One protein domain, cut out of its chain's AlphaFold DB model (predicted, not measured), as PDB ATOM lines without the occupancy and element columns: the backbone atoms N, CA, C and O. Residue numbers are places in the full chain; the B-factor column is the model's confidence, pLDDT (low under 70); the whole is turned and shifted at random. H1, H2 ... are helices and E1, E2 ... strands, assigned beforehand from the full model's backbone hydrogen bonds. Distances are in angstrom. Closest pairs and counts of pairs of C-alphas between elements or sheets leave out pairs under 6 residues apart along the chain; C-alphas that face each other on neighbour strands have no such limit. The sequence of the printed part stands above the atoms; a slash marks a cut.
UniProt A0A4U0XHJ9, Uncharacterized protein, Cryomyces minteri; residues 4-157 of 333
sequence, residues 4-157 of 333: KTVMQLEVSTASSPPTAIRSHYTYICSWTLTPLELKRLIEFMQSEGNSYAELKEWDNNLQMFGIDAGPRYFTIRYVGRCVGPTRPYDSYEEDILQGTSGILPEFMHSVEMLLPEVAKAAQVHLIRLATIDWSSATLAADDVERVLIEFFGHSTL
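This is residues 4 to 157 of the 333 residues of an uncharacterized protein of Cryomyces minteri (UniProt A0A4U0XHJ9). A long, strongly twisted ribbon of two strands, E2 and E3, runs along the longest axis and widens on one side with the short strands E4 and E1; the sheet curls round H3 on one face, and H6 runs along the ribbon on the other. The helical hairpin of H1 and H2 sits at the ribbon end where E2 finishes and E3 starts; H4 packs on H1 of this hairpin, and the short H5 packs on H4. The printed part has 154 residues, with six named helices and four named strands in the order E1 E2 H1 H2 E3 H3 H4 H5 E4 H6. The sheet runs E1, E4, E2, E3, all antiparallel, and the class is mixed, helices and strands. The whole is compact, with a radius of gyration of the C-alphas of 16.3 A, yet elongated, spanning 49 by 29 by 27 A.

E1 is residues 9 to 12, from C-alpha 9 at (12.034, 12.888, -21.745). E2, residues 23 to 33, is 32.6 A long. H1, residues 35 to 47, is 18.4 A long, and H2, residues 53 to 65, is 18.5 A. E3, residues 74 to 83, is 29.6 A long. H3 is residues 88 to 98, H4 residues 103 to 114, H5 residues 116 to 120 and E4 residues 123 to 127. H6, residues 138 to 152, is 22.2 A long and ends at C-alpha 152, (17.790, 25.092, -27.593).

E2 and E3 are antiparallel, with N 29 and O 78 at 2.8 A. E4 and E2 are antiparallel, with N 28 and O 125 at 2.8 A, and E1 and E4 likewise, with N 10 and O 126 at 2.9 A. There are three layers, helices on both faces of a sheet: H3 and H6 lie on opposite faces. The closest C-alphas of H3 and E3 are Cys 82 and Ser 91, 6.2 A apart. H6 lies over E2 and E3, along the strands, at a height over the sheet of 9.3 A. H1 and H2, a helical hairpin, touch at Ile 42 and Leu 55, C-alphas 6.0 A apart, at a shallow tilt of 30 degrees, opposite ways. The hub is H4: it touches H1 at Met 45 and Ser 110, C-alphas 6.7 A apart, and H5 at Glu 112 and Ala 119, C-alphas 5.5 A apart. H4 and H3 only just touch, with 3 pairs of C-alphas within 8 A, the closest those of Ile 96 and Pro 105, 6.3 A apart. H5 only grazes the sheet with residues 118 to 120. Every O i to N i+4 pair is within hydrogen-bond range in H1, H2, H3, H4 and H5; in H6, 10 of 11 are.

The C-alphas farthest apart, those of Asp 68 and Ser 135, are 51.6 A apart. The printed part has no cut, and no link is long. The mean pLDDT of the printed part is 87.3; residues 66 to 71, 99 to 101 and 135 to 139 are under 70.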
ATOM      1  N   LYS A   4      15.719  16.255 -18.420       79.50
ATOM      2  CA  LYS A   4      14.863  15.066 -18.456       79.50
ATOM      3  C   LYS A   4      13.570  15.265 -17.672       79.50
ATOM      4  O   LYS A   4      12.508  14.845 -18.124       79.50
ATOM      5  N   THR A   5      13.652  15.932 -16.519       79.56
ATOM      6  CA  THR A   5      12.489  16.220 -15.669       79.56
ATOM      7  C   THR A   5      11.633  17.341 -16.254       79.56
ATOM      8  O   THR A   5      10.414  17.214 -16.288       79.56
ATOM      9  N   VAL A   6      12.256  18.417 -16.746       82.06
ATOM     10  CA  VAL A   6      11.533  19.588 -17.277       82.06
ATOM     11  C   VAL A   6      10.744  19.236 -18.537       82.06
ATOM     12  O   VAL A   6       9.592  19.634 -18.671       82.06
ATOM     13  N   MET A   7      11.350  18.470 -19.445       84.88
ATOM     14  CA  MET A   7      10.759  18.161 -20.752       84.88
ATOM     15  C   MET A   7      10.069  16.794 -20.809       84.88
ATOM     16  O   MET A   7       9.568  16.409 -21.863       84.88
ATOM     17  N   GLN A   8      10.027  16.066 -19.686       90.44
ATOM     18  CA  GLN A   8       9.469  14.711 -19.584       90.44
ATOM     19  C   GLN A   8      10.016  13.773 -20.670       90.44
ATOM     20  O   GLN A   8       9.265  13.182 -21.450       90.44
ATOM     21  N   LEU A   9      11.346  13.681 -20.733       92.56
ATOM     22  CA  LEU A   9      12.034  12.888 -21.745       92.56
ATOM     23  C   LEU A   9      11.892  11.386 -21.460       92.56
ATOM     24  O   LEU A   9      12.243  10.909 -20.376       92.56
ATOM     25  N   GLU A  10      11.431  10.639 -22.457       94.31
ATOM     26  CA  GLU A  10      11.313   9.181 -22.428       94.31
ATOM     27  C   GLU A  10      12.355   8.558 -23.357       94.31
ATOM     28  O   GLU A  10      12.477   8.949 -24.513       94.31
ATOM     29  N   VAL A  11      13.137   7.603 -22.854       95.12
ATOM     30  CA  VAL A  11      14.197   6.967 -23.647       95.12
ATOM     31  C   VAL A  11      13.572   6.126 -24.762       95.12
ATOM     32  O   VAL A  11      12.699   5.297 -24.504       95.12
ATOM     33  N   SER A  12      14.049   6.315 -25.991       96.12
ATOM     34  CA  SER A  12      13.700   5.492 -27.144       96.12
ATOM     35  C   SER A  12      14.907   4.660 -27.568       96.12
ATOM     36  O   SER A  12      15.984   5.197 -27.813       96.12
ATOM     37  N   THR A  13      14.740   3.344 -27.634       95.25
ATOM     38  CA  THR A  13      15.764   2.387 -28.070       95.25
ATOM     39  C   THR A  13      15.174   1.402 -29.077       95.25
ATOM     40  O   THR A  13      13.954   1.339 -29.259       95.25
ATOM     41  N   ALA A  14      16.021   0.541 -29.648       92.88
ATOM     42  CA  ALA A  14      15.599  -0.584 -30.486       92.88
ATOM     43  C   ALA A  14      14.561  -1.509 -29.812       92.88
ATOM     44  O   ALA A  14      13.792  -2.186 -30.496       92.88
ATOM     45  N   SER A  15      14.521  -1.544 -28.474       94.19
ATOM     46  CA  SER A  15      13.574  -2.345 -27.689       94.19
ATOM     47  C   SER A  15      12.337  -1.572 -27.220       94.19
ATOM     48  O   SER A  15      11.460  -2.167 -26.597       94.19
ATOM     49  N   SER A  16      12.253  -0.260 -27.464       94.31
ATOM     50  CA  SER A  16      11.069   0.530 -27.112       94.31
ATOM     51  C   SER A  16       9.853   0.092 -27.938       94.31
ATOM     52  O   SER A  16      10.011  -0.322 -29.094       94.31
ATOM     53  N   PRO A  17       8.632   0.189 -27.380       93.62
ATOM     54  CA  PRO A  17       7.420  -0.107 -28.131       93.62
ATOM     55  C   PRO A  17       7.221   0.898 -29.281       93.62
ATOM     56  O   PRO A  17       7.687   2.037 -29.182       93.62
ATOM     57  N   PRO A  18       6.511   0.506 -30.357       94.31
ATOM     58  CA  PRO A  18       6.055   1.435 -31.384       94.31
ATOM     59  C   PRO A  18       5.250   2.585 -30.785       94.31
ATOM     60  O   PRO A  18       4.535   2.417 -29.793       94.31
ATOM     61  N   THR A  19       5.344   3.754 -31.409       93.38
ATOM     62  CA  THR A  19       4.529   4.902 -31.012       93.38
ATOM     63  C   THR A  19       3.081   4.723 -31.484       93.38
ATOM     64  O   THR A  19       2.770   3.845 -32.296       93.38
ATOM     65  N   ALA A  20       2.148   5.519 -30.953       91.38
ATOM     66  CA  ALA A  20       0.755   5.418 -31.373       91.38
ATOM     67  C   ALA A  20       0.596   5.914 -32.816       91.38
ATOM     68  O   ALA A  20       1.148   6.939 -33.216       91.38
ATOM     69  N   ILE A  21      -0.179   5.178 -33.610       89.38
ATOM     70  CA  ILE A  21      -0.461   5.532 -35.005       89.38
ATOM     71  C   ILE A  21      -1.171   6.889 -35.039       89.38
ATOM     72  O   ILE A  21      -1.973   7.188 -34.156       89.38
ATOM     73  N   ARG A  22      -0.940   7.671 -36.102       87.12
ATOM     74  CA  ARG A  22      -1.590   8.975 -36.313       87.12
ATOM     75  C   ARG A  22      -1.247   9.968 -35.203       87.12
ATOM     76  O   ARG A  22      -2.105  10.667 -34.689       87.12
ATOM     77  N   SER A  23       0.023  10.065 -34.852       89.38
ATOM     78  CA  SER A  23       0.529  11.137 -34.001       89.38
ATOM     79  C   SER A  23       1.913  11.545 -34.480       89.38
ATOM     80  O   SER A  23       2.684  10.714 -34.963       89.38
ATOM     81  N   HIS A  24       2.196  12.836 -34.384       90.50
ATOM     82  CA  HIS A  24       3.511  13.415 -34.594       90.50
ATOM     83  C   HIS A  24       4.255  13.424 -33.264       90.50
ATOM     84  O   HIS A  24       3.743  13.918 -32.257       90.50
ATOM     85  N   TYR A  25       5.473  12.903 -33.280       93.00
ATOM     86  CA  TYR A  25       6.330  12.798 -32.111       93.00
ATOM     87  C   TYR A  25       7.609  13.580 -32.353       93.00
ATOM     88  O   TYR A  25       8.282  13.363 -33.358       93.00
ATOM     89  N   THR A  26       7.951  14.461 -31.418       93.50
ATOM     90  CA  THR A  26       9.220  15.193 -31.449       93.50
ATOM     91  C   THR A  26      10.215  14.530 -30.510       93.50
ATOM     92  O   THR A  26       9.865  14.165 -29.382       93.50
ATOM     93  N   TYR A  27      11.453  14.368 -30.959       94.50
ATOM     94  CA  TYR A  27      12.499  13.691 -30.208       94.50
ATOM     95  C   TYR A  27      13.812  14.473 -30.223       94.50
ATOM     96  O   TYR A  27      14.017  15.357 -31.049       94.50
ATOM     97  N   ILE A  28      14.693  14.155 -29.275       94.12
ATOM     98  CA  ILE A  28      16.034  14.727 -29.159       94.12
ATOM     99  C   ILE A  28      17.050  13.597 -29.178       94.12
ATOM    100  O   ILE A  28      16.967  12.678 -28.360       94.12
ATOM    101  N   CYS A  29      18.042  13.711 -30.051       94.56
ATOM    102  CA  CYS A  29      19.267  12.929 -29.987       94.56
ATOM    103  C   CYS A  29      20.344  13.735 -29.267       94.56
ATOM    104  O   CYS A  29      20.420  14.957 -29.404       94.56
ATOM    105  N   SER A  30      21.148  13.075 -28.441       94.25
ATOM    106  CA  SER A  30      22.207  13.716 -27.663       94.25
ATOM    107  C   SER A  30      23.481  12.885 -27.684       94.25
ATOM    108  O   SER A  30      23.449  11.694 -27.372       94.25
ATOM    109  N   TRP A  31      24.600  13.546 -27.969       95.06
ATOM    110  CA  TRP A  31      25.949  12.989 -27.888       95.06
ATOM    111  C   TRP A  31      26.713  13.740 -26.817       95.06
ATOM    112  O   TRP A  31      26.746  14.970 -26.823       95.06
ATOM    113  N   THR A  32      27.300  13.004 -25.881       94.50
ATOM    114  CA  THR A  32      28.047  13.589 -24.767       94.50
ATOM    115  C   THR A  32      29.529  13.347 -24.988       94.50
ATOM    116  O   THR A  32      29.947  12.203 -25.127       94.50
ATOM    117  N   LEU A  33      30.300  14.430 -25.020       94.31
ATOM    118  CA  LEU A  33      31.729  14.435 -25.289       94.31
ATOM    119  C   LEU A  33      32.478  15.037 -24.106       94.31
ATOM    120  O   LEU A  33      32.025  15.989 -23.467       94.31
ATOM    121  N   THR A  34      33.663  14.518 -23.832       93.12
ATOM    122  CA  THR A  34      34.660  15.207 -23.012       93.12
ATOM    123  C   THR A  34      35.245  16.407 -23.777       93.12
ATOM    124  O   THR A  34      35.118  16.490 -25.003       93.12
ATOM    125  N   PRO A  35      35.935  17.344 -23.099       93.00
ATOM    126  CA  PRO A  35      36.539  18.500 -23.761       93.00
ATOM    127  C   PRO A  35      37.559  18.089 -24.834       93.00
ATOM    128  O   PRO A  35      37.619  18.684 -25.907       93.00
ATOM    129  N   LEU A  36      38.339  17.035 -24.565       92.56
ATOM    130  CA  LEU A  36      39.343  16.523 -25.499       92.56
ATOM    131  C   LEU A  36      38.703  15.871 -26.730       92.56
ATOM    132  O   LEU A  36      39.187  16.053 -27.843       92.56
ATOM    133  N   GLU A  37      37.619  15.122 -26.537       95.00
ATOM    134  CA  GLU A  37      36.872  14.508 -27.637       95.00
ATOM    135  C   GLU A  37      36.231  15.570 -28.531       95.00
ATOM    136  O   GLU A  37      36.378  15.497 -29.749       95.00
ATOM    137  N   LEU A  38      35.609  16.598 -27.940       94.44
ATOM    138  CA  LEU A  38      35.047  17.715 -28.698       94.44
ATOM    139  C   LEU A  38      36.127  18.452 -29.502       94.44
ATOM    140  O   LEU A  38      35.924  18.722 -30.683       94.44
ATOM    141  N   LYS A  39      37.292  18.724 -28.899       94.94
ATOM    142  CA  LYS A  39      38.421  19.354 -29.599       94.94
ATOM    143  C   LYS A  39      38.840  18.561 -30.836       94.94
ATOM    144  O   LYS A  39      38.933  19.117 -31.925       94.94
ATOM    145  N   ARG A  40      39.058  17.253 -30.667       96.19
ATOM    146  CA  ARG A  40      39.473  16.359 -31.759       96.19
ATOM    147  C   ARG A  40      38.433  16.298 -32.872       96.19
ATOM    148  O   ARG A  40      38.803  16.252 -34.039       96.19
ATOM    149  N   LEU A  41      37.151  16.300 -32.509       96.50
ATOM    150  CA  LEU A  41      36.057  16.320 -33.471       96.50
ATOM    151  C   LEU A  41      36.066  17.608 -34.306       96.50
ATOM    152  O   LEU A  41      35.983  17.530 -35.529       96.50
ATOM    153  N   ILE A  42      36.212  18.774 -33.664       95.19
ATOM    154  CA  ILE A  42      36.283  20.073 -34.350       95.19
ATOM    155  C   ILE A  42      37.471  20.108 -35.317       95.19
ATOM    156  O   ILE A  42      37.290  20.430 -36.490       95.19
ATOM    157  N   GLU A  43      38.666  19.745 -34.843       96.00
ATOM    158  CA  GLU A  43      39.895  19.747 -35.649       96.00
ATOM    159  C   GLU A  43      39.776  18.827 -36.869       96.00
ATOM    160  O   GLU A  43      40.176  19.198 -37.972       96.00
ATOM    161  N   PHE A  44      39.183  17.645 -36.695       95.94
ATOM    162  CA  PHE A  44      38.970  16.712 -37.795       95.94
ATOM    163  C   PHE A  44      37.964  17.234 -38.820       95.94
ATOM    164  O   PHE A  44      38.283  17.270 -40.006       95.94
ATOM    165  N   MET A  45      36.789  17.702 -38.380       93.88
ATOM    166  CA  MET A  45      35.785  18.260 -39.294       93.88
ATOM    167  C   MET A  45      36.355  19.442 -40.090       93.88
ATOM    168  O   MET A  45      36.135  19.543 -41.295       93.88
ATOM    169  N   GLN A  46      37.156  20.302 -39.456       92.88
ATOM    170  CA  GLN A  46      37.860  21.388 -40.145       92.88
ATOM    171  C   GLN A  46      38.911  20.874 -41.140       92.88
ATOM    172  O   GLN A  46      39.043  21.436 -42.226       92.88
ATOM    173  N   SER A  47      39.644  19.806 -40.804       90.62
ATOM    174  CA  SER A  47      40.637  19.198 -41.703       90.62
ATOM    175  C   SER A  47      40.018  18.555 -42.951       90.62
ATOM    176  O   SER A  47      40.642  18.564 -44.009       90.62
ATOM    177  N   GLU A  48      38.766  18.099 -42.853       87.00
ATOM    178  CA  GLU A  48      37.947  17.613 -43.976       87.00
ATOM    179  C   GLU A  48      37.365  18.768 -44.824       87.00
ATOM    180  O   GLU A  48      36.664  18.543 -45.809       87.00
ATOM    181  N   GLY A  49      37.675  20.023 -44.473       83.81
ATOM    182  CA  GLY A  49      37.249  21.222 -45.193       83.81
ATOM    183  C   GLY A  49      35.916  21.807 -44.727       83.81
ATOM    184  O   GLY A  49      35.410  22.734 -45.364       83.81
ATOM    185  N   ASN A  50      35.343  21.324 -43.619       82.31
ATOM    186  CA  ASN A  50      34.058  21.823 -43.138       82.31
ATOM    187  C   ASN A  50      34.220  23.179 -42.446       82.31
ATOM    188  O   ASN A  50      35.041  23.357 -41.546       82.31
ATOM    189  N   SER A  51      33.385  24.142 -42.835       85.75
ATOM    190  CA  SER A  51      33.445  25.529 -42.356       85.75
ATOM    191  C   SER A  51      32.137  25.985 -41.697       85.75
ATOM    192  O   SER A  51      31.710  27.130 -41.867       85.75
ATOM    193  N   TYR A  52      31.456  25.082 -40.991       84.00
ATOM    194  CA  TYR A  52      30.201  25.395 -40.308       84.00
ATOM    195  C   TYR A  52      30.398  26.413 -39.182       84.00
ATOM    196  O   TYR A  52      31.398  26.379 -38.461       84.00
ATOM    197  N   ALA A  53      29.421  27.302 -39.002       83.62
ATOM    198  CA  ALA A  53      29.450  28.301 -37.934       83.62
ATOM    199  C   ALA A  53      29.406  27.637 -36.545       83.62
ATOM    200  O   ALA A  53      30.033  28.109 -35.600       83.62
ATOM    201  N   GLU A  54      28.727  26.499 -36.455       87.50
ATOM    202  CA  GLU A  54      28.585  25.652 -35.279       87.50
ATOM    203  C   GLU A  54      29.949  25.164 -34.768       87.50
ATOM    204  O   GLU A  54      30.187  25.199 -33.565       87.50
ATOM    205  N   LEU A  55      30.892  24.819 -35.660       89.81
ATOM    206  CA  LEU A  55      32.248  24.407 -35.262       89.81
ATOM    207  C   LEU A  55      32.980  25.525 -34.515       89.81
ATOM    208  O   LEU A  55      33.668  25.271 -33.528       89.81
ATOM    209  N   LYS A  56      32.804  26.772 -34.965       89.19
ATOM    210  CA  LYS A  56      33.381  27.948 -34.307       89.19
ATOM    211  C   LYS A  56      32.744  28.188 -32.941       89.19
ATOM    212  O   LYS A  56      33.449  28.502 -31.989       89.19
ATOM    213  N   GLU A  57      31.430  28.022 -32.824       87.88
ATOM    214  CA  GLU A  57      30.732  28.143 -31.541       87.88
ATOM    215  C   GLU A  57      31.137  27.041 -30.556       87.88
ATOM    216  O   GLU A  57      31.316  27.306 -29.365       87.88
ATOM    217  N   TRP A  58      31.335  25.807 -31.020       91.25
ATOM    218  CA  TRP A  58      31.829  24.724 -30.172       91.25
ATOM    219  C   TRP A  58      33.252  24.996 -29.683       91.25
ATOM    220  O   TRP A  58      33.522  24.795 -28.500       91.25
ATOM    221  N   ASP A  59      34.127  25.517 -30.547       91.62
ATOM    222  CA  ASP A  59      35.484  25.919 -30.163       91.62
ATOM    223  C   ASP A  59      35.472  27.091 -29.166       91.62
ATOM    224  O   ASP A  59      36.116  27.020 -28.121       91.62
ATOM    225  N   ASN A  60      34.655  28.123 -29.404       89.94
ATOM    226  CA  ASN A  60      34.472  29.237 -28.466       89.94
ATOM    227  C   ASN A  60      34.025  28.741 -27.081       89.94
ATOM    228  O   ASN A  60      34.573  29.155 -26.058       89.94
ATOM    229  N   ASN A  61      33.047  27.829 -27.037       87.88
ATOM    230  CA  ASN A  61      32.578  27.224 -25.792       87.88
ATOM    231  C   ASN A  61      33.678  26.390 -25.124       87.88
ATOM    232  O   ASN A  61      33.875  26.484 -23.912       87.88
ATOM    233  N   LEU A  62      34.432  25.608 -25.896       89.75
ATOM    234  CA  LEU A  62      35.555  24.830 -25.386       89.75
ATOM    235  C   LEU A  62      36.630  25.734 -24.758       89.75
ATOM    236  O   LEU A  62      37.112  25.438 -23.664       89.75
ATOM    237  N   GLN A  63      36.964  26.855 -25.399       88.88
ATOM    238  CA  GLN A  63      37.919  27.841 -24.884       88.88
ATOM    239  C   GLN A  63      37.397  28.547 -23.625       88.88
ATOM    240  O   GLN A  63      38.132  28.686 -22.647       88.88
ATOM    241  N   MET A  64      36.125  28.959 -23.621       85.31
ATOM    242  CA  MET A  64      35.503  29.664 -22.496       85.31
ATOM    243  C   MET A  64      35.388  28.782 -21.251       85.31
ATOM    244  O   MET A  64      35.612  29.245 -20.130       85.31
ATOM    245  N   PHE A  65      35.023  27.512 -21.431       81.69
ATOM    246  CA  PHE A  65      34.803  26.588 -20.322       81.69
ATOM    247  C   PHE A  65      36.032  25.741 -19.975       81.69
ATOM    248  O   PHE A  65      36.026  25.148 -18.897       81.69
ATOM    249  N   GLY A  66      37.074  25.763 -20.810       68.19
ATOM    250  CA  GLY A  66      38.410  25.225 -20.557       68.19
ATOM    251  C   GLY A  66      38.498  23.695 -20.521       68.19
ATOM    252  O   GLY A  66      37.594  23.003 -20.055       68.19
ATOM    253  N   ILE A  67      39.644  23.162 -20.954       67.62
ATOM    254  CA  ILE A  67      39.980  21.730 -20.832       67.62
ATOM    255  C   ILE A  67      40.308  21.366 -19.370       67.62
ATOM    256  O   ILE A  67      40.026  20.255 -18.929       67.62
ATOM    257  N   ASP A  68      40.816  22.329 -18.591       67.25
ATOM    258  CA  ASP A  68      41.362  22.107 -17.243       67.25
ATOM    259  C   ASP A  68      40.362  22.379 -16.099       67.25
ATOM    260  O   ASP A  68      40.700  22.270 -14.921       67.25
ATOM    261  N   ALA A  69      39.111  22.733 -16.408       63.09
ATOM    262  CA  ALA A  69      38.133  23.210 -15.423       63.09
ATOM    263  C   ALA A  69      37.353  22.096 -14.677       63.09
ATOM    264  O   ALA A  69      36.250  22.340 -14.170       63.09
ATOM    265  N   GLY A  70      37.915  20.884 -14.598       62.75
ATOM    266  CA  GLY A  70      37.307  19.696 -13.978       62.75
ATOM    267  C   GLY A  70      36.513  18.813 -14.957       62.75
ATOM    268  O   GLY A  70      36.533  19.066 -16.160       62.75
ATOM    269  N   PRO A  71      35.812  17.762 -14.473       58.88
ATOM    270  CA  PRO A  71      35.050  16.846 -15.323       58.88
ATOM    271  C   PRO A  71      33.809  17.553 -15.878       58.88
ATOM    272  O   PRO A  71      32.729  17.528 -15.288       58.88
ATOM    273  N   ARG A  72      33.990  18.234 -17.007       79.50
ATOM    274  CA  ARG A  72      32.926  18.870 -17.781       79.50
ATOM    275  C   ARG A  72      32.641  18.022 -19.005       79.50
ATOM    276  O   ARG A  72      33.558  17.499 -19.627       79.50
ATOM    277  N   TYR A  73      31.368  17.916 -19.344       88.69
ATOM    278  CA  TYR A  73      30.927  17.273 -20.568       88.69
ATOM    279  C   TYR A  73      30.223  18.300 -21.446       88.69
ATOM    280  O   TYR A  73      29.499  19.164 -20.944       88.69
ATOM    281  N   PHE A  74      30.428  18.180 -22.748       90.44
ATOM    282  CA  PHE A  74      29.737  18.941 -23.773       90.44
ATOM    283  C   PHE A  74      28.694  18.037 -24.415       90.44
ATOM    284  O   PHE A  74      29.000  16.915 -24.809       90.44
ATOM    285  N   THR A  75      27.454  18.511 -24.507       91.56
ATOM    286  CA  THR A  75      26.377  17.751 -25.146       91.56
ATOM    287  C   THR A  75      25.970  18.435 -26.437       91.56
ATOM    288  O   THR A  75      25.388  19.518 -26.394       91.56
ATOM    289  N   ILE A  76      26.235  17.780 -27.564       92.81
ATOM    290  CA  ILE A  76      25.713  18.173 -28.876       92.81
ATOM    291  C   ILE A  76      24.355  17.502 -29.054       92.81
ATOM    292  O   ILE A  76      24.160  16.364 -28.612       92.81
ATOM    293  N   ARG A  77      23.390  18.215 -29.642       93.19
ATOM    294  CA  ARG A  77      22.011  17.736 -29.769       93.19
ATOM    295  C   ARG A  77      21.465  17.892 -31.181       93.19
ATOM    296  O   ARG A  77      21.904  18.742 -31.945       93.19
ATOM    297  N   TYR A  78      20.461  17.086 -31.488       93.31
ATOM    298  CA  TYR A  78      19.640  17.184 -32.690       93.31
ATOM    299  C   TYR A  78      18.178  17.009 -32.289       93.31
ATOM    300  O   TYR A  78      17.871  16.141 -31.473       93.31
ATOM    301  N   VAL A  79      17.292  17.837 -32.831       92.44
ATOM    302  CA  VAL A  79      15.841  17.716 -32.670       92.44
ATOM    303  C   VAL A  79      15.280  17.117 -33.950       92.44
ATOM    304  O   VAL A  79      15.459  17.686 -35.021       92.44
ATOM    305  N   GLY A  80      14.596  15.987 -33.836       90.69
ATOM    306  CA  GLY A  80      13.970  15.312 -34.964       90.69
ATOM    307  C   GLY A  80      12.482  15.091 -34.736       90.69
ATOM    308  O   GLY A  80      11.948  15.299 -33.639       90.69
ATOM    309  N   ARG A  81      11.797  14.634 -35.785       90.75
ATOM    310  CA  ARG A  81      10.372  14.312 -35.735       90.75
ATOM    311  C   ARG A  81      10.077  13.007 -36.453       90.75
ATOM    312  O   ARG A  81      10.616  12.752 -37.521       90.75
ATOM    313  N   CYS A  82       9.164  12.217 -35.899       91.06
ATOM    314  CA  CYS A  82       8.619  11.036 -36.556       91.06
ATOM    315  C   CYS A  82       7.086  11.015 -36.505       91.06
ATOM    316  O   CYS A  82       6.451  11.752 -35.741       91.06
ATOM    317  N   VAL A  83       6.480  10.179 -37.348       91.25
ATOM    318  CA  VAL A  83       5.036   9.914 -37.344       91.25
ATOM    319  C   VAL A  83       4.820   8.471 -36.923       91.25
ATOM    320  O   VAL A  83       5.437   7.560 -37.472       91.25
ATOM    321  N   GLY A  84       3.928   8.255 -35.960       90.31
ATOM    322  CA  GLY A  84       3.644   6.907 -35.496       90.31
ATOM    323  C   GLY A  84       3.043   6.015 -36.591       90.31
ATOM    324  O   GLY A  84       2.243   6.493 -37.406       90.31
ATOM    325  N   PRO A  85       3.376   4.713 -36.610       93.12
ATOM    326  CA  PRO A  85       3.938   3.952 -35.488       93.12
ATOM    327  C   PRO A  85       5.472   3.964 -35.368       93.12
ATOM    328  O   PRO A  85       6.010   3.291 -34.486       93.12
ATOM    329  N   THR A  86       6.178   4.699 -36.230       93.44
ATOM    330  CA  THR A  86       7.643   4.773 -36.214       93.44
ATOM    331  C   THR A  86       8.156   5.302 -34.876       93.44
ATOM    332  O   THR A  86       7.632   6.280 -34.324       93.44
ATOM    333  N   ARG A  87       9.180   4.650 -34.318       94.38
ATOM    334  CA  ARG A  87       9.788   5.073 -33.052       94.38
ATOM    335  C   ARG A  87      10.800   6.186 -33.315       94.38
ATOM    336  O   ARG A  87      11.433   6.179 -34.365       94.38
ATOM    337  N   PRO A  88      11.026   7.092 -32.350       95.50
ATOM    338  CA  PRO A  88      12.125   8.047 -32.435       95.50
ATOM    339  C   PRO A  88      13.474   7.400 -32.752       95.50
ATOM    340  O   PRO A  88      14.218   7.928 -33.565       95.50
ATOM    341  N   TYR A  89      13.763   6.242 -32.147       94.56
ATOM    342  CA  TYR A  89      14.977   5.479 -32.436       94.56
ATOM    343  C   TYR A  89      15.070   5.041 -33.906       94.56
ATOM    344  O   TYR A  89      16.112   5.232 -34.516       94.56
ATOM    345  N   ASP A  90      13.977   4.530 -34.485       93.19
ATOM    346  CA  ASP A  90      13.962   4.090 -35.888       93.19
ATOM    347  C   ASP A  90      14.188   5.273 -36.836       93.19
ATOM    348  O   ASP A  90      14.996   5.192 -37.754       93.19
ATOM    349  N   SER A  91      13.509   6.400 -36.589       90.31
ATOM    350  CA  SER A  91      13.691   7.609 -37.400       90.31
ATOM    351  C   SER A  91      15.085   8.206 -37.260       90.31
ATOM    352  O   SER A  91      15.619   8.719 -38.231       90.31
ATOM    353  N   TYR A  92      15.694   8.119 -36.079       90.12
ATOM    354  CA  TYR A  92      17.091   8.490 -35.888       90.12
ATOM    355  C   TYR A  92      18.037   7.617 -36.729       90.12
ATOM    356  O   TYR A  92      18.936   8.147 -37.378       90.12
ATOM    357  N   GLU A  93      17.833   6.294 -36.743       89.75
ATOM    358  CA  GLU A  93      18.633   5.392 -37.579       89.75
ATOM    359  C   GLU A  93      18.443   5.696 -39.071       89.75
ATOM    360  O   GLU A  93      19.418   5.743 -39.820       89.75
ATOM    361  N   GLU A  94      17.208   5.961 -39.503       86.19
ATOM    362  CA  GLU A  94      16.914   6.381 -40.876       86.19
ATOM    363  C   GLU A  94      17.592   7.711 -41.234       86.19
ATOM    364  O   GLU A  94      18.226   7.790 -42.286       86.19
ATOM    365  N   ASP A  95      17.522   8.724 -40.362       81.62
ATOM    366  CA  ASP A  95      18.137  10.042 -40.576       81.62
ATOM    367  C   ASP A  95      19.666   9.931 -40.743       81.62
ATOM    368  O   ASP A  95      20.248  10.616 -41.588       81.62
ATOM    369  N   ILE A  96      20.320   9.038 -39.989       78.56
ATOM    370  CA  ILE A  96      21.760   8.762 -40.138       78.56
ATOM    371  C   ILE A  96      22.054   8.064 -41.464       78.56
ATOM    372  O   ILE A  96      22.977   8.455 -42.175       78.56
ATOM    373  N   LEU A  97      21.286   7.026 -41.801       75.00
ATOM    374  CA  LEU A  97      21.551   6.198 -42.978       75.00
ATOM    375  C   LEU A  97      21.233   6.914 -44.297       75.00
ATOM    376  O   LEU A  97      21.867   6.639 -45.315       75.00
ATOM    377  N   GLN A  98      20.233   7.797 -44.302       72.94
ATOM    378  CA  GLN A  98      19.747   8.478 -45.507       72.94
ATOM    379  C   GLN A  98      20.325   9.884 -45.684       72.94
ATOM    380  O   GLN A  98      20.232  10.459 -46.775       72.94
ATOM    381  N   GLY A  99      20.917  10.457 -44.638       65.19
ATOM    382  CA  GLY A  99      21.515  11.779 -44.682       65.19
ATOM    383  C   GLY A  99      22.706  11.838 -45.641       65.19
ATOM    384  O   GLY A  99      23.773  11.307 -45.362       65.19
ATOM    385  N   THR A 100      22.544  12.514 -46.781       60.59
ATOM    386  CA  THR A 100      23.600  12.626 -47.811       60.59
ATOM    387  C   THR A 100      24.348  13.958 -47.793       60.59
ATOM    388  O   THR A 100      25.346  14.105 -48.496       60.59
ATOM    389  N   SER A 101      23.873  14.948 -47.030       67.12
ATOM    390  CA  SER A 101      24.497  16.274 -46.961       67.12
ATOM    391  C   SER A 101      24.098  17.056 -45.707       67.12
ATOM    392  O   SER A 101      23.028  16.835 -45.136       67.12
ATOM    393  N   GLY A 102      24.950  18.001 -45.306       77.56
ATOM    394  CA  GLY A 102      24.723  18.900 -44.177       77.56
ATOM    395  C   GLY A 102      25.501  18.508 -42.921       77.56
ATOM    396  O   GLY A 102      26.202  17.500 -42.880       77.56
ATOM    397  N   ILE A 103      25.354  19.321 -41.870       86.50
ATOM    398  CA  ILE A 103      26.162  19.170 -40.655       86.50
ATOM    399  C   ILE A 103      25.862  17.873 -39.900       86.50
ATOM    400  O   ILE A 103      26.789  17.293 -39.355       86.50
ATOM    401  N   LEU A 104      24.610  17.395 -39.872       89.75
ATOM    402  CA  LEU A 104      24.260  16.167 -39.152       89.75
ATOM    403  C   LEU A 104      24.959  14.930 -39.757       89.75
ATOM    404  O   LEU A 104      25.659  14.258 -39.000       89.75
ATOM    405  N   PRO A 105      24.864  14.638 -41.072       87.06
ATOM    406  CA  PRO A 105      25.591  13.511 -41.662       87.06
ATOM    407  C   PRO A 105      27.110  13.616 -41.515       87.06
ATOM    408  O   PRO A 105      27.770  12.630 -41.206       87.06
ATOM    409  N   GLU A 106      27.675  14.814 -41.682       89.75
ATOM    410  CA  GLU A 106      29.122  15.018 -41.557       89.75
ATOM    411  C   GLU A 106      29.612  14.907 -40.110       89.75
ATOM    412  O   GLU A 106      30.678  14.344 -39.853       89.75
ATOM    413  N   PHE A 107      28.818  15.388 -39.151       93.50
ATOM    414  CA  PHE A 107      29.041  15.169 -37.726       93.50
ATOM    415  C   PHE A 107      29.008  13.676 -37.403       93.50
ATOM    416  O   PHE A 107      29.936  13.175 -36.774       93.50
ATOM    417  N   MET A 108      27.985  12.952 -37.867       93.62
ATOM    418  CA  MET A 108      27.846  11.517 -37.616       93.62
ATOM    419  C   MET A 108      29.007  10.726 -38.203       93.62
ATOM    420  O   MET A 108      29.634   9.957 -37.478       93.62
ATOM    421  N   HIS A 109      29.370  11.000 -39.457       91.38
ATOM    422  CA  HIS A 109      30.544  10.409 -40.091       91.38
ATOM    423  C   HIS A 109      31.816  10.643 -39.262       91.38
ATOM    424  O   HIS A 109      32.571   9.713 -38.979       91.38
ATOM    425  N   SER A 110      32.027  11.881 -38.808       94.44
ATOM    426  CA  SER A 110      33.211  12.258 -38.031       94.44
ATOM    427  C   SER A 110      33.245  11.601 -36.648       94.44
ATOM    428  O   SER A 110      34.297  11.131 -36.208       94.44
ATOM    429  N   VAL A 111      32.105  11.529 -35.955       95.06
ATOM    430  CA  VAL A 111      31.999  10.886 -34.637       95.06
ATOM    431  C   VAL A 111      32.155   9.372 -34.755       95.06
ATOM    432  O   VAL A 111      32.873   8.790 -33.950       95.06
ATOM    433  N   GLU A 112      31.566   8.722 -35.755       93.75
ATOM    434  CA  GLU A 112      31.737   7.279 -35.980       93.75
ATOM    435  C   GLU A 112      33.195   6.909 -36.278       93.75
ATOM    436  O   GLU A 112      33.696   5.908 -35.762       93.75
ATOM    437  N   MET A 113      33.891   7.744 -37.054       93.62
ATOM    438  CA  MET A 113      35.292   7.534 -37.418       93.62
ATOM    439  C   MET A 113      36.261   7.769 -36.252       93.62
ATOM    440  O   MET A 113      37.181   6.979 -36.039       93.62
ATOM    441  N   LEU A 114      36.091   8.860 -35.499       96.50
ATOM    442  CA  LEU A 114      37.049   9.263 -34.464       96.50
ATOM    443  C   LEU A 114      36.706   8.761 -33.064       96.50
ATOM    444  O   LEU A 114      37.605   8.538 -32.250       96.50
ATOM    445  N   LEU A 115      35.412   8.674 -32.766       96.75
ATOM    446  CA  LEU A 115      34.845   8.516 -31.430       96.75
ATOM    447  C   LEU A 115      33.702   7.478 -31.450       96.75
ATOM    448  O   LEU A 115      32.582   7.783 -31.028       96.75
ATOM    449  N   PRO A 116      33.952   6.234 -31.901       95.44
ATOM    450  CA  PRO A 116      32.900   5.234 -32.101       95.44
ATOM    451  C   PRO A 116      32.118   4.914 -30.820       95.44
ATOM    452  O   PRO A 116      30.945   4.553 -30.877       95.44
ATOM    453  N   GLU A 117      32.735   5.076 -29.650       95.44
ATOM    454  CA  GLU A 117      32.054   4.897 -28.367       95.44
ATOM    455  C   GLU A 117      31.054   6.027 -28.077       95.44
ATOM    456  O   GLU A 117      29.977   5.759 -27.550       95.44
ATOM    457  N   VAL A 118      31.339   7.265 -28.500       95.44
ATOM    458  CA  VAL A 118      30.384   8.387 -28.433       95.44
ATOM    459  C   VAL A 118      29.229   8.165 -29.411       95.44
ATOM    460  O   VAL A 118      28.079   8.399 -29.040       95.44
ATOM    461  N   ALA A 119      29.506   7.669 -30.625       93.19
ATOM    462  CA  ALA A 119      28.465   7.321 -31.598       93.19
ATOM    463  C   ALA A 119      27.498   6.264 -31.035       93.19
ATOM    464  O   ALA A 119      26.283   6.447 -31.072       93.19
ATOM    465  N   LYS A 120      28.029   5.187 -30.443       92.00
ATOM    466  CA  LYS A 120      27.225   4.120 -29.818       92.00
ATOM    467  C   LYS A 120      26.482   4.581 -28.564       92.00
ATOM    468  O   LYS A 120      25.419   4.047 -28.257       92.00
ATOM    469  N   ALA A 121      27.043   5.537 -27.826       93.62
ATOM    470  CA  ALA A 121      26.445   6.092 -26.614       93.62
ATOM    471  C   ALA A 121      25.407   7.196 -26.892       93.62
ATOM    472  O   ALA A 121      24.904   7.800 -25.940       93.62
ATOM    473  N   ALA A 122      25.082   7.465 -28.162       93.56
ATOM    474  CA  ALA A 122      24.037   8.404 -28.540       93.56
ATOM    475  C   ALA A 122      22.714   8.055 -27.847       93.56
ATOM    476  O   ALA A 122      22.261   6.908 -27.849       93.56
ATOM    477  N   GLN A 123      22.082   9.058 -27.241       95.31
ATOM    478  CA  GLN A 123      20.822   8.872 -26.531       95.31
ATOM    479  C   GLN A 123      19.680   9.510 -27.306       95.31
ATOM    480  O   GLN A 123      19.689  10.721 -27.528       95.31
ATOM    481  N   VAL A 124      18.672   8.707 -27.644       96.19
ATOM    482  CA  VAL A 124      17.445   9.169 -28.296       96.19
ATOM    483  C   VAL A 124      16.333   9.262 -27.259       96.19
ATOM    484  O   VAL A 124      16.040   8.303 -26.541       96.19
ATOM    485  N   HIS A 125      15.702  10.428 -27.176       95.94
ATOM    486  CA  HIS A 125      14.644  10.701 -26.217       95.94
ATOM    487  C   HIS A 125      13.405  11.277 -26.892       95.94
ATOM    488  O   HIS A 125      13.472  12.319 -27.537       95.94
ATOM    489  N   LEU A 126      12.254  10.656 -26.666       95.12
ATOM    490  CA  LEU A 126      10.955  11.237 -26.965       95.12
ATOM    491  C   LEU A 126      10.654  12.387 -25.997       95.12
ATOM    492  O   LEU A 126      10.752  12.216 -24.782       95.12
ATOM    493  N   ILE A 127      10.199  13.527 -26.516       94.38
ATOM    494  CA  ILE A 127       9.656  14.615 -25.697       94.38
ATOM    495  C   ILE A 127       8.144  14.401 -25.563       94.38
ATOM    496  O   ILE A 127       7.371  14.785 -26.441       94.38
ATOM    497  N   ARG A 128       7.687  13.794 -24.459       88.50
ATOM    498  CA  ARG A 128       6.271  13.395 -24.318       88.50
ATOM    499  C   ARG A 128       5.294  14.557 -24.491       88.50
ATOM    500  O   ARG A 128       4.276  14.402 -25.160       88.50
ATOM    501  N   LEU A 129       5.624  15.719 -23.928       88.06
ATOM    502  CA  LEU A 129       4.780  16.919 -23.985       88.06
ATOM    503  C   LEU A 129       4.743  17.590 -25.368       88.06
ATOM    504  O   LEU A 129       3.898  18.447 -25.595       88.06
ATOM    505  N   ALA A 130       5.626  17.193 -26.283       89.25
ATOM    506  CA  ALA A 130       5.692  17.695 -27.654       89.25
ATOM    507  C   ALA A 130       5.060  16.715 -28.663       89.25
ATOM    508  O   ALA A 130       5.406  16.720 -29.846       89.25
ATOM    509  N   THR A 131       4.164  15.846 -28.186       88.88
ATOM    510  CA  THR A 131       3.383  14.936 -29.030       88.88
ATOM    511  C   THR A 131       2.121  15.642 -29.507       88.88
ATOM    512  O   THR A 131       1.351  16.152 -28.693       88.88
ATOM    513  N   ILE A 132       1.885  15.639 -30.817       87.56
ATOM    514  CA  ILE A 132       0.710  16.248 -31.440       87.56
ATOM    515  C   ILE A 132      -0.088  15.162 -32.153       87.56
ATOM    516  O   ILE A 132       0.437  14.461 -33.014       87.56
ATOM    517  N   ASP A 133      -1.365  15.019 -31.805       85.00
ATOM    518  CA  ASP A 133      -2.260  14.102 -32.511       85.00
ATOM    519  C   ASP A 133      -2.396  14.515 -33.986       85.00
ATOM    520  O   ASP A 133      -2.500  15.698 -34.298       85.00
ATOM    521  N   TRP A 134      -2.441  13.552 -34.904       77.19
ATOM    522  CA  TRP A 134      -2.559  13.810 -36.344       77.19
ATOM    523  C   TRP A 134      -3.853  14.533 -36.718       77.19
ATOM    524  O   TRP A 134      -3.911  15.213 -37.740       77.19
ATOM    525  N   SER A 135      -4.915  14.364 -35.921       69.56
ATOM    526  CA  SER A 135      -6.169  15.098 -36.130       69.56
ATOM    527  C   SER A 135      -6.043  16.589 -35.795       69.56
ATOM    528  O   SER A 135      -6.809  17.408 -36.310       69.56
ATOM    529  N   SER A 136      -5.054  16.951 -34.972       67.00
ATOM    530  CA  SER A 136      -4.672  18.340 -34.745       67.00
ATOM    531  C   SER A 136      -3.951  18.873 -35.981       67.00
ATOM    532  O   SER A 136      -3.295  18.127 -36.703       67.00
ATOM    533  N   ALA A 137      -4.098  20.172 -36.261       64.56
ATOM    534  CA  ALA A 137      -3.543  20.771 -37.470       64.56
ATOM    535  C   ALA A 137      -2.053  20.425 -37.603       64.56
ATOM    536  O   ALA A 137      -1.261  20.781 -36.743       64.56
ATOM    537  N   THR A 138      -1.676  19.774 -38.698       66.56
ATOM    538  CA  THR A 138      -0.310  19.337 -39.018       66.56
ATOM    539  C   THR A 138       0.742  20.456 -38.890       66.56
ATOM    540  O   THR A 138       1.901  20.211 -38.573       66.56
ATOM    541  N   LEU A 139       0.313  21.712 -39.049       67.62
ATOM    542  CA  LEU A 139       1.115  22.915 -38.805       67.62
ATOM    543  C   LEU A 139       1.539  23.082 -37.336       67.62
ATOM    544  O   LEU A 139       2.638  23.548 -37.074       67.62
ATOM    545  N   ALA A 140       0.719  22.649 -36.378       78.06
ATOM    546  CA  ALA A 140       1.059  22.689 -34.959       78.06
ATOM    547  C   ALA A 140       2.243  21.767 -34.632       78.06
ATOM    548  O   ALA A 140       3.063  22.107 -33.786       78.06
ATOM    549  N   ALA A 141       2.371  20.630 -35.325       81.31
ATOM    550  CA  ALA A 141       3.524  19.751 -35.161       81.31
ATOM    551  C   ALA A 141       4.822  20.404 -35.663       81.31
ATOM    552  O   ALA A 141       5.879  20.167 -35.087       81.31
ATOM    553  N   ASP A 142       4.757  21.226 -36.714       81.62
ATOM    554  CA  ASP A 142       5.904  22.029 -37.158       81.62
ATOM    555  C   ASP A 142       6.226  23.155 -36.181       81.62
ATOM    556  O   ASP A 142       7.392  23.414 -35.905       81.62
ATOM    557  N   ASP A 143       5.209  23.844 -35.665       82.12
ATOM    558  CA  ASP A 143       5.422  24.956 -34.741       82.12
ATOM    559  C   ASP A 143       6.047  24.473 -33.428       82.12
ATOM    560  O   ASP A 143       6.932  25.134 -32.894       82.12
ATOM    561  N   VAL A 144       5.659  23.289 -32.946       86.69
ATOM    562  CA  VAL A 144       6.302  22.643 -31.794       86.69
ATOM    563  C   VAL A 144       7.776  22.350 -32.072       86.69
ATOM    564  O   VAL A 144       8.621  22.689 -31.246       86.69
ATOM    565  N   GLU A 145       8.102  21.775 -33.232       86.75
ATOM    566  CA  GLU A 145       9.490  21.520 -33.635       86.75
ATOM    567  C   GLU A 145      10.300  22.826 -33.708       86.75
ATOM    568  O   GLU A 145      11.379  22.913 -33.123       86.75
ATOM    569  N   ARG A 146       9.747  23.873 -34.337       82.50
ATOM    570  CA  ARG A 146      10.376  25.203 -34.430       82.50
ATOM    571  C   ARG A 146      10.641  25.805 -33.062       82.50
ATOM    572  O   ARG A 146      11.743  26.273 -32.804       82.50
ATOM    573  N   VAL A 147       9.648  25.784 -32.174       84.94
ATOM    574  CA  VAL A 147       9.787  26.307 -30.810       84.94
ATOM    575  C   VAL A 147      10.884  25.563 -30.059       84.94
ATOM    576  O   VAL A 147      11.655  26.195 -29.345       84.94
ATOM    577  N   LEU A 148      10.987  24.245 -30.227       87.88
ATOM    578  CA  LEU A 148      12.031  23.451 -29.584       87.88
ATOM    579  C   LEU A 148      13.419  23.766 -30.144       87.88
ATOM    580  O   LEU A 148      14.352  23.949 -29.364       87.88
ATOM    581  N   ILE A 149      13.554  23.886 -31.466       86.06
ATOM    582  CA  ILE A 149      14.816  24.271 -32.106       86.06
ATOM    583  C   ILE A 149      15.262  25.660 -31.630       86.06
ATOM    584  O   ILE A 149      16.409  25.829 -31.224       86.06
ATOM    585  N   GLU A 150      14.354  26.637 -31.591       82.75
ATOM    586  CA  GLU A 150      14.651  27.983 -31.081       82.75
ATOM    587  C   GLU A 150      14.940  27.990 -29.569       82.75
ATOM    588  O   GLU A 150      15.811  28.726 -29.115       82.75
ATOM    589  N   PHE A 151      14.257  27.150 -28.783       85.56
ATOM    590  CA  PHE A 151      14.479  27.028 -27.338       85.56
ATOM    591  C   PHE A 151      15.890  26.532 -27.003       85.56
ATOM    592  O   PHE A 151      16.512  27.041 -26.071       85.56
ATOM    593  N   PHE A 152      16.405  25.549 -27.748       83.31
ATOM    594  CA  PHE A 152      17.790  25.092 -27.593       83.31
ATOM    595  C   PHE A 152      18.794  26.023 -28.282       83.31
ATOM    596  O   PHE A 152      19.937  26.129 -27.840       83.31
ATOM    597  N   GLY A 153      18.361  26.730 -29.324       79.62
ATOM    598  CA  GLY A 153      19.180  27.644 -30.102       79.62
ATOM    599  C   GLY A 153      20.021  26.917 -31.150       79.62
ATOM    600  O   GLY A 153      20.698  25.929 -30.868       79.62
ATOM    601  N   HIS A 154      20.021  27.465 -32.367       74.25
ATOM    602  CA  HIS A 154      20.709  26.905 -33.539       74.25
ATOM    603  C   HIS A 154      22.205  26.668 -33.330       74.25
ATOM    604  O   HIS A 154      22.745  25.701 -33.843       74.25
ATOM    605  N   SER A 155      22.880  27.497 -32.531       70.31
ATOM    606  CA  SER A 155      24.317  27.346 -32.265       70.31
ATOM    607  C   SER A 155      24.672  26.103 -31.438       70.31
ATOM    608  O   SER A 155      25.842  25.727 -31.373       70.31
ATOM    609  N   THR A 156      23.687  25.463 -30.798       72.75
ATOM    610  CA  THR A 156      23.894  24.270 -29.956       72.75
ATOM    611  C   THR A 156      23.256  23.002 -30.527       72.75
ATOM    612  O   THR A 156      23.407  21.922 -29.948       72.75
ATOM    613  N   LEU A 157      22.567  23.122 -31.668       87.44
ATOM    614  CA  LEU A 157      21.905  22.028 -32.366       87.44
ATOM    615  C   LEU A 157      22.596  21.708 -33.693       87.44
ATOM    616  O   LEU A 157      23.191  22.566 -34.331       87.44
TER     617      LEU A 157